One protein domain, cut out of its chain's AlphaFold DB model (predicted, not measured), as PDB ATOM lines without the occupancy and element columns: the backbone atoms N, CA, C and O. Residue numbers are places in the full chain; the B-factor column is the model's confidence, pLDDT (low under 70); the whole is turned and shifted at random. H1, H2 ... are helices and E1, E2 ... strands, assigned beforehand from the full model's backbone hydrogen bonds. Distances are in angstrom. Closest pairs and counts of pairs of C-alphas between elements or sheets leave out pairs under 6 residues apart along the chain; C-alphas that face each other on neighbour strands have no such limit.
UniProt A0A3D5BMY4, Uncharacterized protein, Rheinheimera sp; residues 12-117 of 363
ATOM      1  N   LYS A  12     148.353 136.864 101.337       83.56
ATOM      2  CA  LYS A  12     149.056 135.927 102.217       83.56
ATOM      3  C   LYS A  12     148.569 134.481 102.109       83.56
ATOM      4  O   LYS A  12     149.410 133.594 102.048       83.56
ATOM      5  N   TRP A  13     147.263 134.220 102.099       85.00
ATOM      6  CA  TRP A  13     146.715 132.858 102.012       85.00
ATOM      7  C   TRP A  13     146.914 132.244 100.632       85.00
ATOM      8  O   TRP A  13     147.190 131.048 100.524       85.00
ATOM      9  N   GLN A  14     146.870 133.090  99.603       84.75
ATOM     10  CA  GLN A  14     147.284 132.739  98.254       84.75
ATOM     11  C   GLN A  14     148.746 132.266  98.243       84.75
ATOM     12  O   GLN A  14     149.009 131.119  97.896       84.75
ATOM     13  N   ILE A  15     149.672 133.089  98.753       87.75
ATOM     14  CA  ILE A  15     151.102 132.746  98.844       87.75
ATOM     15  C   ILE A  15     151.332 131.488  99.693       87.75
ATOM     16  O   ILE A  15     152.169 130.662  99.337       87.75
ATOM     17  N   VAL A  16     150.614 131.322 100.811       90.69
ATOM     18  CA  VAL A  16     150.706 130.116 101.653       90.69
ATOM     19  C   VAL A  16     150.360 128.878 100.840       90.69
ATOM     20  O   VAL A  16     151.138 127.933 100.821       90.69
ATOM     21  N   CYS A  17     149.219 128.877 100.159       89.31
ATOM     22  CA  CYS A  17     148.799 127.719  99.385       89.31
ATOM     23  C   CYS A  17     149.724 127.460  98.190       89.31
ATOM     24  O   CYS A  17     150.004 126.300  97.908       89.31
ATOM     25  N   ASP A  18     150.240 128.503  97.537       88.31
ATOM     26  CA  ASP A  18     151.160 128.359  96.402       88.31
ATOM     27  C   ASP A  18     152.503 127.764  96.839       88.31
ATOM     28  O   ASP A  18     152.997 126.833  96.211       88.31
ATOM     29  N   ARG A  19     153.059 128.221  97.971       91.56
ATOM     30  CA  ARG A  19     154.289 127.656  98.562       91.56
ATOM     31  C   ARG A  19     154.118 126.225  99.070       91.56
ATOM     32  O   ARG A  19     155.107 125.529  99.254       91.56
ATOM     33  N   LEU A  20     152.881 125.810  99.329       90.31
ATOM     34  CA  LEU A  20     152.535 124.441  99.704       90.31
ATOM     35  C   LEU A  20     152.085 123.597  98.503       90.31
ATOM     36  O   LEU A  20     151.631 122.473  98.707       90.31
ATOM     37  N   GLU A  21     152.164 124.138  97.282       88.94
ATOM     38  CA  GLU A  21     151.732 123.482  96.040       88.94
ATOM     39  C   GLU A  21     150.256 123.025  96.075       88.94
ATOM     40  O   GLU A  21     149.827 122.085  95.399       88.94
ATOM     41  N   ILE A  22     149.424 123.721  96.856       85.81
ATOM     42  CA  ILE A  22     147.994 123.449  96.971       85.81
ATOM     43  C   ILE A  22     147.273 124.131  95.807       85.81
ATOM     44  O   ILE A  22     146.860 125.292  95.884       85.81
ATOM     45  N   THR A  23     147.089 123.358  94.733       76.00
ATOM     46  CA  THR A  23     146.378 123.739  93.499       76.00
ATOM     47  C   THR A  23     145.087 124.520  93.754       76.00
ATOM     48  O   THR A  23     144.256 124.102  94.575       76.00
ATOM     49  N   HIS A  24     144.876 125.581  92.970       64.50
ATOM     50  CA  HIS A  24     143.615 126.313  92.871       64.50
ATOM     51  C   HIS A  24     142.469 125.371  92.499       64.50
ATOM     52  O   HIS A  24     142.293 124.978  91.351       64.50
ATOM     53  N   SER A  25     141.696 124.970  93.501       64.94
ATOM     54  CA  SER A  25     140.543 124.093  93.343       64.94
ATOM     55  C   SER A  25     139.445 124.533  94.298       64.94
ATOM     56  O   SER A  25     139.722 125.148  95.325       64.94
ATOM     57  N   VAL A  26     138.203 124.143  94.013       61.94
ATOM     58  CA  VAL A  26     137.047 124.383  94.900       61.94
ATOM     59  C   VAL A  26     137.273 123.795  96.308       61.94
ATOM     60  O   VAL A  26     136.657 124.228  97.273       61.94
ATOM     61  N   ARG A  27     138.205 122.838  96.452       73.62
ATOM     62  CA  ARG A  27     138.586 122.195  97.723       73.62
ATOM     63  C   ARG A  27     139.927 122.668  98.293       73.62
ATOM     64  O   ARG A  27     140.483 121.989  99.154       73.62
ATOM     65  N   ARG A  28     140.475 123.799  97.832       79.56
ATOM     66  CA  ARG A  28     141.795 124.312  98.254       79.56
ATOM     67  C   ARG A  28     141.958 124.341  99.777       79.56
ATOM     68  O   ARG A  28     142.990 123.944 100.302       79.56
ATOM     69  N   TYR A  29     140.909 124.740 100.478       79.25
ATOM     70  CA  TYR A  29     140.917 124.930 101.928       79.25
ATOM     71  C   TYR A  29     140.900 123.614 102.691       79.25
ATOM     72  O   TYR A  29     141.646 123.435 103.647       79.25
ATOM     73  N   GLN A  30     140.119 122.651 102.207       84.06
ATOM     74  CA  GLN A  30     140.116 121.306 102.761       84.06
ATOM     75  C   GLN A  30     141.472 120.623 102.553       84.06
ATOM     76  O   GLN A  30     142.012 120.054 103.498       84.06
ATOM     77  N   LYS A  31     142.084 120.796 101.372       88.50
ATOM     78  CA  LYS A  31     143.455 120.335 101.112       88.50
ATOM     79  C   LYS A  31     144.476 120.985 102.051       88.50
ATOM     80  O   LYS A  31     145.380 120.301 102.516       88.50
ATOM     81  N   LEU A  32     144.333 122.277 102.367       90.88
ATOM     82  CA  LEU A  32     145.194 122.951 103.345       90.88
ATOM     83  C   LEU A  32     145.033 122.354 104.751       90.88
ATOM     84  O   LEU A  32     146.036 122.047 105.394       90.88
ATOM     85  N   CYS A  33     143.799 122.133 105.215       91.38
ATOM     86  CA  CYS A  33     143.532 121.480 106.501       91.38
ATOM     87  C   CYS A  33     144.133 120.068 106.567       91.38
ATOM     88  O   CYS A  33     144.766 119.714 107.564       91.38
ATOM     89  N   GLU A  34     143.957 119.273 105.510       92.75
ATOM     90  CA  GLU A  34     144.495 117.915 105.389       92.75
ATOM     91  C   GLU A  34     146.026 117.925 105.374       92.75
ATOM     92  O   GLU A  34     146.651 117.177 106.126       92.75
ATOM     93  N   TYR A  35     146.635 118.828 104.600       94.62
ATOM     94  CA  TYR A  35     148.085 118.972 104.512       94.62
ATOM     95  C   TYR A  35     148.702 119.357 105.860       94.62
ATOM     96  O   TYR A  35     149.643 118.709 106.323       94.62
ATOM     97  N   LEU A  36     148.159 120.381 106.527       95.06
ATOM     98  CA  LEU A  36     148.648 120.812 107.839       95.06
ATOM     99  C   LEU A  36     148.473 119.706 108.882       95.06
ATOM    100  O   LEU A  36     149.413 119.408 109.617       95.06
ATOM    101  N   SER A  37     147.310 119.053 108.916       95.88
ATOM    102  CA  SER A  37     147.054 117.922 109.816       95.88
ATOM    103  C   SER A  37     148.021 116.766 109.569       95.88
ATOM    104  O   SER A  37     148.554 116.195 110.519       95.88
ATOM    105  N   HIS A  38     148.313 116.447 108.309       95.44
ATOM    106  CA  HIS A  38     149.286 115.420 107.957       95.44
ATOM    107  C   HIS A  38     150.706 115.796 108.408       95.44
ATOM    108  O   HIS A  38     151.386 114.998 109.050       95.44
ATOM    109  N   LYS A  39     151.152 117.034 108.158       95.31
ATOM    110  CA  LYS A  39     152.475 117.495 108.610       95.31
ATOM    111  C   LYS A  39     152.607 117.485 110.132       95.31
ATOM    112  O   LYS A  39     153.660 117.116 110.644       95.31
ATOM    113  N   VAL A  40     151.553 117.860 110.855       95.19
ATOM    114  CA  VAL A  40     151.539 117.846 112.323       95.19
ATOM    115  C   VAL A  40     151.518 116.419 112.875       95.19
ATOM    116  O   VAL A  40     152.222 116.147 113.845       95.19
ATOM    117  N   SER A  41     150.753 115.499 112.280       95.50
ATOM    118  CA  SER A  41     150.669 114.111 112.761       95.50
ATOM    119  C   SER A  41     151.963 113.325 112.542       95.50
ATOM    120  O   SER A  41     152.270 112.425 113.321       95.50
ATOM    121  N   MET A  42     152.743 113.702 111.526       94.25
ATOM    122  CA  MET A  42     154.071 113.156 111.240       94.25
ATOM    123  C   MET A  42     155.201 113.872 111.983       94.25
ATOM    124  O   MET A  42     156.362 113.529 111.794       94.25
ATOM    125  N   ALA A  43     154.908 114.869 112.814       94.19
ATOM    126  CA  ALA A  43     155.933 115.634 113.508       94.19
ATOM    127  C   ALA A  43     156.562 114.870 114.682       94.19
ATOM    128  O   ALA A  43     155.891 114.141 115.420       94.19
ATOM    129  N   ILE A  44     157.840 115.142 114.942       92.00
ATOM    130  CA  ILE A  44     158.503 114.718 116.174       92.00
ATOM    131  C   ILE A  44     157.852 115.465 117.348       92.00
ATOM    132  O   ILE A  44     157.735 116.694 117.342       92.00
ATOM    133  N   GLY A  45     157.421 114.716 118.364       87.25
ATOM    134  CA  GLY A  45     156.728 115.260 119.534       87.25
ATOM    135  C   GLY A  45     155.198 115.282 119.423       87.25
ATOM    136  O   GLY A  45     154.539 115.756 120.350       87.25
ATOM    137  N   PHE A  46     154.605 114.777 118.333       91.25
ATOM    138  CA  PHE A  46     153.150 114.632 118.222       91.25
ATOM    139  C   PHE A  46     152.595 113.673 119.289       91.25
ATOM    140  O   PHE A  46     153.172 112.618 119.547       91.25
ATOM    141  N   LYS A  47     151.478 114.051 119.929       84.69
ATOM    142  CA  LYS A  47     150.809 113.374 121.061       84.69
ATOM    143  C   LYS A  47     151.631 113.210 122.343       84.69
ATOM    144  O   LYS A  47     151.029 113.122 123.407       84.69
ATOM    145  N   THR A  48     152.958 113.237 122.289       83.06
ATOM    146  CA  THR A  48     153.821 113.233 123.476       83.06
ATOM    147  C   THR A  48     153.965 114.642 124.046       83.06
ATOM    148  O   THR A  48     153.528 114.905 125.165       83.06
ATOM    149  N   TYR A  49     154.493 115.578 123.254       87.12
ATOM    150  CA  TYR A  49     154.609 116.988 123.627       87.12
ATOM    151  C   TYR A  49     153.409 117.810 123.136       87.12
ATOM    152  O   TYR A  49     152.824 118.586 123.894       87.12
ATOM    153  N   LEU A  50     152.987 117.612 121.886       91.12
ATOM    154  CA  LEU A  50     151.848 118.307 121.294       91.12
ATOM    155  C   LEU A  50     150.546 117.531 121.533       91.12
ATOM    156  O   LEU A  50     150.245 116.574 120.820       91.12
ATOM    157  N   ASN A  51     149.748 117.971 122.507       91.31
ATOM    158  CA  ASN A  51     148.470 117.342 122.866       91.31
ATOM    159  C   ASN A  51     147.250 118.280 122.750       91.31
ATOM    160  O   ASN A  51     146.181 117.974 123.276       91.31
ATOM    161  N   CYS A  52     147.401 119.431 122.098       91.50
ATOM    162  CA  CYS A  52     146.315 120.361 121.801       91.50
ATOM    163  C   CYS A  52     146.627 121.184 120.549       91.50
ATOM    164  O   CYS A  52     147.791 121.318 120.176       91.50
ATOM    165  N   VAL A  53     145.608 121.804 119.958       91.62
ATOM    166  CA  VAL A  53     145.756 122.751 118.846       91.62
ATOM    167  C   VAL A  53     145.451 124.170 119.323       91.62
ATOM    168  O   VAL A  53     144.530 124.392 120.106       91.62
ATOM    169  N   SER A  54     146.227 125.150 118.864       88.88
ATOM    170  CA  SER A  54     145.988 126.573 119.120       88.88
ATOM    171  C   SER A  54     146.175 127.379 117.835       88.88
ATOM    172  O   SER A  54     146.862 126.941 116.912       88.88
ATOM    173  N   SER A  55     145.607 128.585 117.769       86.94
ATOM    174  CA  SER A  55     145.859 129.502 116.648       86.94
ATOM    175  C   SER A  55     147.350 129.809 116.483       86.94
ATOM    176  O   SER A  55     147.854 129.829 115.366       86.94
ATOM    177  N   ARG A  56     148.078 129.968 117.597       87.81
ATOM    178  CA  ARG A  56     149.529 130.208 117.596       87.81
ATOM    179  C   ARG A  56     150.317 129.025 117.033       87.81
ATOM    180  O   ARG A  56     151.243 129.254 116.264       87.81
ATOM    181  N   LEU A  57     149.925 127.789 117.354       90.75
ATOM    182  CA  LEU A  57     150.503 126.583 116.756       90.75
ATOM    183  C   LEU A  57     150.300 126.578 115.238       90.75
ATOM    184  O   LEU A  57     151.266 126.405 114.503       90.75
ATOM    185  N   VAL A  58     149.064 126.786 114.769       91.88
ATOM    186  CA  VAL A  58     148.749 126.776 113.329       91.88
ATOM    187  C   VAL A  58     149.553 127.850 112.594       91.88
ATOM    188  O   VAL A  58     150.188 127.554 111.584       91.88
ATOM    189  N   CYS A  59     149.613 129.072 113.135       91.31
ATOM    190  CA  CYS A  59     150.455 130.145 112.606       91.31
ATOM    191  C   CYS A  59     151.937 129.749 112.541       91.31
ATOM    192  O   CYS A  59     152.582 129.976 111.518       91.31
ATOM    193  N   ALA A  60     152.479 129.157 113.611       91.75
ATOM    194  CA  ALA A  60     153.880 128.749 113.670       91.75
ATOM    195  C   ALA A  60     154.196 127.639 112.659       91.75
ATOM    196  O   ALA A  60     155.211 127.714 111.975       91.75
ATOM    197  N   VAL A  61     153.312 126.651 112.509       94.75
ATOM    198  CA  VAL A  61     153.455 125.578 111.515       94.75
ATOM    199  C   VAL A  61     153.441 126.143 110.096       94.75
ATOM    200  O   VAL A  61     154.337 125.834 109.315       94.75
ATOM    201  N   ILE A  62     152.481 127.016 109.764       94.50
ATOM    202  CA  ILE A  62     152.432 127.669 108.447       94.50
ATOM    203  C   ILE A  62     153.717 128.456 108.197       94.50
ATOM    204  O   ILE A  62     154.308 128.339 107.125       94.50
ATOM    205  N   HIS A  63     154.176 129.226 109.184       94.56
ATOM    206  CA  HIS A  63     155.399 130.000 109.052       94.56
ATOM    207  C   HIS A  63     156.627 129.111 108.829       94.56
ATOM    208  O   HIS A  63     157.439 129.426 107.970       94.56
ATOM    209  N   GLN A  64     156.748 127.983 109.528       95.00
ATOM    210  CA  GLN A  64     157.867 127.057 109.323       95.00
ATOM    211  C   GLN A  64     157.825 126.362 107.959       95.00
ATOM    212  O   GLN A  64     158.868 126.147 107.355       95.00
ATOM    213  N   LEU A  65     156.635 126.027 107.457       94.50
ATOM    214  CA  LEU A  65     156.490 125.341 106.171       94.50
ATOM    215  C   LEU A  65     156.600 126.283 104.970       94.50
ATOM    216  O   LEU A  65     156.960 125.847 103.884       94.50
ATOM    217  N   THR A  66     156.253 127.560 105.142       93.62
ATOM    218  CA  THR A  66     156.110 128.497 104.018       93.62
ATOM    219  C   THR A  66     156.946 129.757 104.149       93.62
ATOM    220  O   THR A  66     157.056 130.492 103.182       93.62
ATOM    221  N   GLY A  67     157.476 130.096 105.322       92.12
ATOM    222  CA  GLY A  67     158.079 131.400 105.615       92.12
ATOM    223  C   GLY A  67     157.076 132.556 105.743       92.12
ATOM    224  O   GLY A  67     157.473 133.682 106.040       92.12
ATOM    225  N   VAL A  68     155.771 132.328 105.549       92.81
ATOM    226  CA  VAL A  68     154.753 133.390 105.607       92.81
ATOM    227  C   VAL A  68     154.288 133.613 107.044       92.81
ATOM    228  O   VAL A  68     153.857 132.688 107.728       92.81
ATOM    229  N   ALA A  69     154.343 134.861 107.514       91.31
ATOM    230  CA  ALA A  69     153.841 135.237 108.833       91.31
ATOM    231  C   ALA A  69     152.321 135.502 108.807       91.31
ATOM    232  O   ALA A  69     151.854 136.559 108.351       91.31
ATOM    233  N   ILE A  70     151.557 134.537 109.327       86.56
ATOM    234  CA  ILE A  70     150.106 134.612 109.548       86.56
ATOM    235  C   ILE A  70     149.834 134.941 111.019       86.56
ATOM    236  O   ILE A  70     150.438 134.356 111.915       86.56
ATOM    237  N   THR A  71     148.902 135.857 111.281       82.44
ATOM    238  CA  THR A  71     148.484 136.241 112.641       82.44
ATOM    239  C   THR A  71     147.136 135.624 113.026       82.44
ATOM    240  O   THR A  71     146.383 135.154 112.172       82.44
ATOM    241  N   ALA A  72     146.770 135.690 114.310       75.62
ATOM    242  CA  ALA A  72     145.432 135.301 114.764       75.62
ATOM    243  C   ALA A  72     144.314 136.121 114.088       75.62
ATOM    244  O   ALA A  72     143.244 135.585 113.814       75.62
ATOM    245  N   SER A  73     144.571 137.394 113.764       72.81
ATOM    246  CA  SER A  73     143.641 138.225 112.995       72.81
ATOM    247  C   SER A  73     143.471 137.711 111.567       72.81
ATOM    248  O   SER A  73     142.343 137.650 111.091       72.81
ATOM    249  N   ASN A  74     144.553 137.263 110.916       81.69
ATOM    250  CA  ASN A  74     144.464 136.634 109.593       81.69
ATOM    251  C   ASN A  74     143.644 135.337 109.642       81.69
ATOM    252  O   ASN A  74     142.806 135.132 108.776       81.69
ATOM    253  N   LEU A  75     143.829 134.497 110.668       78.62
ATOM    254  CA  LEU A  75     143.002 133.298 110.876       78.62
ATOM    255  C   LEU A  75     141.524 133.641 111.118       78.62
ATOM    256  O   LEU A  75     140.638 132.931 110.653       78.62
ATOM    257  N   CYS A  76     141.244 134.720 111.853       70.50
ATOM    258  CA  CYS A  76     139.876 135.155 112.125       70.50
ATOM    259  C   CYS A  76     139.178 135.668 110.861       70.50
ATOM    260  O   CYS A  76     138.040 135.279 110.611       70.50
ATOM    261  N   LEU A  77     139.863 136.490 110.060       68.38
ATOM    262  CA  LEU A  77     139.371 136.950 108.757       68.38
ATOM    263  C   LEU A  77     139.117 135.761 107.829       68.38
ATOM    264  O   LEU A  77     138.031 135.631 107.277       68.38
ATOM    265  N   TYR A  78     140.070 134.835 107.759       69.38
ATOM    266  CA  TYR A  78     139.944 133.609 106.981       69.38
ATOM    267  C   TYR A  78     138.703 132.792 107.373       69.38
ATOM    268  O   TYR A  78     137.911 132.406 106.520       69.38
ATOM    269  N   LYS A  79     138.452 132.624 108.677       74.56
ATOM    270  CA  LYS A  79     137.246 131.957 109.192       74.56
ATOM    271  C   LYS A  79     135.938 132.670 108.825       74.56
ATOM    272  O   LYS A  79     134.916 132.007 108.699       74.56
ATOM    273  N   GLN A  80     135.935 134.000 108.710       64.69
ATOM    274  CA  GLN A  80     134.731 134.764 108.350       64.69
ATOM    275  C   GLN A  80     134.336 134.580 106.885       64.69
ATOM    276  O   GLN A  80     133.152 134.664 106.564       64.69
ATOM    277  N   HIS A  81     135.318 134.348 106.017       64.38
ATOM    278  CA  HIS A  81     135.104 134.213 104.580       64.38
ATOM    279  C   HIS A  81     135.056 132.756 104.116       64.38
ATOM    280  O   HIS A  81     134.443 132.475 103.089       64.38
ATOM    281  N   GLU A  82     135.678 131.840 104.861       69.69
ATOM    282  CA  GLU A  82     135.918 130.476 104.396       69.69
ATOM    283  C   GLU A  82     135.677 129.412 105.479       69.69
ATOM    284  O   GLU A  82     134.536 129.008 105.692       69.69
ATOM    285  N   VAL A  83     136.732 128.919 106.149       77.88
ATOM    286  CA  VAL A  83     136.658 127.780 107.078       77.88
ATOM    287  C   VAL A  83     137.396 128.052 108.385       77.88
ATOM    288  O   VAL A  83     138.393 128.775 108.440       77.88
ATOM    289  N   ASP A  84     136.925 127.427 109.465       82.06
ATOM    290  CA  ASP A  84     137.639 127.409 110.741       82.06
ATOM    291  C   ASP A  84     138.862 126.482 110.661       82.06
ATOM    292  O   ASP A  84     138.812 125.325 111.071       82.06
ATOM    293  N   LEU A  85     139.971 127.001 110.127       85.88
ATOM    294  CA  LEU A  85     141.214 126.246 109.936       85.88
ATOM    295  C   LEU A  85     141.724 125.609 111.238       85.88
ATOM    296  O   LEU A  85     142.179 124.468 111.241       85.88
ATOM    297  N   VAL A  86     141.635 126.334 112.360       87.19
ATOM    298  CA  VAL A  86     142.060 125.826 113.675       87.19
ATOM    299  C   VAL A  86     141.138 124.693 114.123       87.19
ATOM    300  O   VAL A  86     141.624 123.666 114.596       87.19
ATOM    301  N   GLY A  87     139.825 124.871 113.948       87.12
ATOM    302  CA  GLY A  87     138.812 123.866 114.258       87.12
ATOM    303  C   GLY A  87     138.965 122.581 113.449       87.12
ATOM    304  O   GLY A  87     138.993 121.495 114.026       87.12
ATOM    305  N   GLU A  88     139.126 122.692 112.133       89.38
ATOM    306  CA  GLU A  88     139.253 121.533 111.244       89.38
ATOM    307  C   GLU A  88     140.574 120.783 111.450       89.38
ATOM    308  O   GLU A  88     140.566 119.556 111.530       89.38
ATOM    309  N   VAL A  89     141.700 121.483 111.640       92.88
ATOM    310  CA  VAL A  89     142.975 120.827 111.989       92.88
ATOM    311  C   VAL A  89     142.867 120.095 113.330       92.88
ATOM    312  O   VAL A  89     143.309 118.955 113.455       92.88
ATOM    313  N   ALA A  90     142.243 120.707 114.340       91.44
ATOM    314  CA  ALA A  90     142.028 120.065 115.637       91.44
ATOM    315  C   ALA A  90     141.166 118.800 115.529       91.44
ATOM    316  O   ALA A  90     141.497 117.773 116.125       91.44
ATOM    317  N   LYS A  91     140.101 118.864 114.724       90.88
ATOM    318  CA  LYS A  91     139.208 117.741 114.437       90.88
ATOM    319  C   LYS A  91     139.934 116.600 113.724       90.88
ATOM    320  O   LYS A  91     139.838 115.465 114.177       90.88
ATOM    321  N   LEU A  92     140.691 116.890 112.664       93.44
ATOM    322  CA  LEU A  92     141.458 115.888 111.911       93.44
ATOM    323  C   LEU A  92     142.550 115.218 112.760       93.44
ATOM    324  O   LEU A  92     142.824 114.032 112.597       93.44
ATOM    325  N   LEU A  93     143.157 115.959 113.690       94.06
ATOM    326  CA  LEU A  93     144.167 115.434 114.614       94.06
ATOM    327  C   LEU A  93     143.574 114.735 115.850       94.06
ATOM    328  O   LEU A  93     144.327 114.130 116.618       94.06
ATOM    329  N   SER A  94     142.257 114.825 116.065       92.44
ATOM    330  CA  SER A  94     141.577 114.396 117.295       92.44
ATOM    331  C   SER A  94     142.192 115.011 118.562       92.44
ATOM    332  O   SER A  94     142.410 114.325 119.563       92.44
ATOM    333  N   LEU A  95     142.497 116.312 118.519       90.94
ATOM    334  CA  LEU A  95     143.084 117.066 119.629       90.94
ATOM    335  C   LEU A  95     142.153 118.200 120.094       90.94
ATOM    336  O   LEU A  95     141.481 118.823 119.275       90.94
ATOM    337  N   PRO A  96     142.129 118.531 121.398       89.81
ATOM    338  CA  PRO A  96     141.353 119.659 121.899       89.81
ATOM    339  C   PRO A  96     141.954 121.000 121.459       89.81
ATOM    340  O   PRO A  96     143.176 121.156 121.381       89.81
ATOM    341  N   ILE A  97     141.094 121.997 121.247       86.62
ATOM    342  CA  ILE A  97     141.512 123.378 120.979       86.62
ATOM    343  C   ILE A  97     141.786 124.083 122.309       86.62
ATOM    344  O   ILE A  97     140.947 124.082 123.209       86.62
ATOM    345  N   VAL A  98     142.954 124.712 122.442       84.56
ATOM    346  CA  VAL A  98     143.335 125.471 123.637       84.56
ATOM    347  C   VAL A  98     143.883 126.840 123.246       84.56
ATOM    348  O   VAL A  98     144.860 126.963 122.510       84.56
ATOM    349  N   ASN A  99     143.289 127.891 123.807       78.25
ATOM    350  CA  ASN A  99     143.705 129.268 123.556       78.25
ATOM    351  C   ASN A  99     144.976 129.649 124.328       78.25
ATOM    352  O   ASN A  99     145.150 129.268 125.486       78.25
ATOM    353  N   GLY A 100     145.832 130.461 123.701       71.19
ATOM    354  CA  GLY A 100     146.984 131.097 124.355       71.19
ATOM    355  C   GLY A 100     148.181 130.185 124.639       71.19
ATOM    356  O   GLY A 100     149.105 130.616 125.321       71.19
ATOM    357  N   ILE A 101     148.184 128.952 124.126       78.94
ATOM    358  CA  ILE A 101     149.324 128.038 124.249       78.94
ATOM    359  C   ILE A 101     150.381 128.353 123.191       78.94
ATOM    360  O   ILE A 101     150.055 128.490 122.008       78.94
ATOM    361  N   ASN A 102     151.633 128.431 123.646       77.31
ATOM    362  CA  ASN A 102     152.827 128.621 122.834       77.31
ATOM    363  C   ASN A 102     153.616 127.318 122.742       77.31
ATOM    364  O   ASN A 102     153.800 126.634 123.744       77.31
ATOM    365  N   CYS A 103     154.134 127.031 121.556       85.06
ATOM    366  CA  CYS A 103     155.164 126.030 121.319       85.06
ATOM    367  C   CYS A 103     156.138 126.583 120.294       85.06
ATOM    368  O   CYS A 103     155.743 127.360 119.418       85.06
ATOM    369  N   GLN A 104     157.379 126.124 120.352       87.94
ATOM    370  CA  GLN A 104     158.283 126.342 119.243       87.94
ATOM    371  C   GLN A 104     158.135 125.210 118.231       87.94
ATOM    372  O   GLN A 104     157.907 124.047 118.579       87.94
ATOM    373  N   VAL A 105     158.233 125.586 116.961       92.31
ATOM    374  CA  VAL A 105     158.148 124.681 115.821       92.31
ATOM    375  C   VAL A 105     159.396 124.922 114.989       92.31
ATOM    376  O   VAL A 105     159.706 126.071 114.679       92.31
ATOM    377  N   LYS A 106     160.108 123.853 114.646       93.56
ATOM    378  CA  LYS A 106     161.231 123.877 113.704       93.56
ATOM    379  C   LYS A 106     160.995 122.857 112.609       93.56
ATOM    380  O   LYS A 106     160.361 121.833 112.852       93.56
ATOM    381  N   LEU A 107     161.541 123.131 111.436       93.12
ATOM    382  CA  LEU A 107     161.713 122.129 110.397       93.12
ATOM    383  C   LEU A 107     163.081 121.463 110.592       93.12
ATOM    384  O   LEU A 107     164.086 122.155 110.758       93.12
ATOM    385  N   THR A 108     163.118 120.135 110.644       91.06
ATOM    386  CA  THR A 108     164.373 119.376 110.629       91.06
ATOM    387  C   THR A 108     164.983 119.399 109.230       91.06
ATOM    388  O   THR A 108     164.303 119.718 108.254       91.06
ATOM    389  N   GLU A 109     166.252 119.006 109.118       87.31
ATOM    390  CA  GLU A 109     166.948 118.873 107.827       87.31
ATOM    391  C   GLU A 109     166.204 117.936 106.858       87.31
ATOM    392  O   GLU A 109     166.191 118.166 105.654       87.31
ATOM    393  N   ASN A 110     165.481 116.948 107.394       86.00
ATOM    394  CA  ASN A 110     164.682 115.992 106.624       86.00
ATOM    395  C   ASN A 110     163.270 116.509 106.275       86.00
ATOM    396  O   ASN A 110     162.414 115.735 105.850       86.00
ATOM    397  N   GLY A 111     162.972 117.792 106.511       84.69
ATOM    398  CA  GLY A 111     161.663 118.384 106.213       84.69
ATOM    399  C   GLY A 111     160.536 117.965 107.169       84.69
ATOM    400  O   GLY A 111     159.356 118.171 106.867       84.69
ATOM    401  N   GLN A 112     160.871 117.373 108.320       92.88
ATOM    402  CA  GLN A 112     159.908 116.971 109.346       92.88
ATOM    403  C   GLN A 112     159.719 118.102 110.358       92.88
ATOM    404  O   GLN A 112     160.672 118.777 110.739       92.88
ATOM    405  N   LEU A 113     158.493 118.319 110.829       95.31
ATOM    406  CA  LEU A 113     158.266 119.270 111.915       95.31
ATOM    407  C   LEU A 113     158.759 118.683 113.241       95.31
ATOM    408  O   LEU A 113     158.544 117.505 113.527       95.31
ATOM    409  N   PHE A 114     159.372 119.518 114.072       94.38
ATOM    410  CA  PHE A 114     159.744 119.186 115.440       94.38
ATOM    411  C   PHE A 114     159.142 120.200 116.409       94.38
ATOM    412  O   PHE A 114     159.397 121.406 116.308       94.38
ATOM    413  N   PHE A 115     158.338 119.698 117.347       91.50
ATOM    414  CA  PHE A 115     157.746 120.489 118.419       91.50
ATOM    415  C   PHE A 115     158.608 120.429 119.672       91.50
ATOM    416  O   PHE A 115     158.919 119.346 120.165       91.50
ATOM    417  N   TYR A 116     158.939 121.594 120.219       86.56
ATOM    418  CA  TYR A 116     159.734 121.693 121.436       86.56
ATOM    419  C   TYR A 116     159.224 122.802 122.364       86.56
ATOM    420  O   TYR A 116     158.515 123.719 121.916       86.56
ATOM    421  N   PRO A 117     159.545 122.712 123.669       83.19
ATOM    422  CA  PRO A 117     159.159 123.730 124.626       83.19
ATOM    423  C   PRO A 117     159.732 125.095 124.303       83.19
ATOM    424  O   PRO A 117     160.846 125.210 123.799       83.19
TER     425      PRO A 117
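This is residues 12 to 117 of the 363 residues of an uncharacterized protein of Rheinheimera sp (UniProt A0A3D5BMY4). What shape is this? Five short helices cluster mostly crosswise, with H3 nearest the middle: H1 and H4 sit near its two ends, and the small E1 E2 hairpin packs on its side through E1. H2, crossed by H5, passes close to H3. What is it made of? The printed part has 106 residues with named elements in the order H1 H2 H3 H4 H5 E1 E2; its class is mostly helix, its sheet antiparallel. How large is it? It is compact, with a radius of gyration of the C-alphas of 12.7 A and spans of 35 by 29 by 22 A.

Where are the helices? H1 is residues 12 to 19, 10.4 A, from C-alpha 12 at (149.056, 135.927, 102.217); H2 is 28 to 41, 19.8 A; H3 is 55 to 66, 16.3 A. H4 is 72 to 81, 14.5 A, and H5 is 85 to 93, 12.1 A. Where are the strands? E1 is residues 104 to 107, 10.4 A; E2 is 113 to 116, 9.9 A, ending at C-alpha 116 at (159.734, 121.693, 121.436).

What touches H3? H1 only just touches its residues 62 to 66, with 3 pairs of C-alphas within 8 A, the closest being Arg 19 and Thr 66, 5.8 A. H4 touches its residues 55 to 59, about perpendicular at 88 degrees; the closest C-alphas, of Ser 55 and Ala 72, are 6.1 A apart. Where is H2? It touches H5 at a steep tilt of 49 degrees, closest at C-alphas 37 and 89, 5.5 A. How do the backbones pair? In the hairpin E1 and E2, N 106 and O 114 are 3.0 A apart; in H1 to H5 every O i to N i+4 pair is within hydrogen-bond range.

Is it continuous? The printed part has no cut, and the link H2 to H3, 13 residues, is long. Where is confidence low? Residues 24 to 26, 77 to 78 and 80 to 82 are under 70.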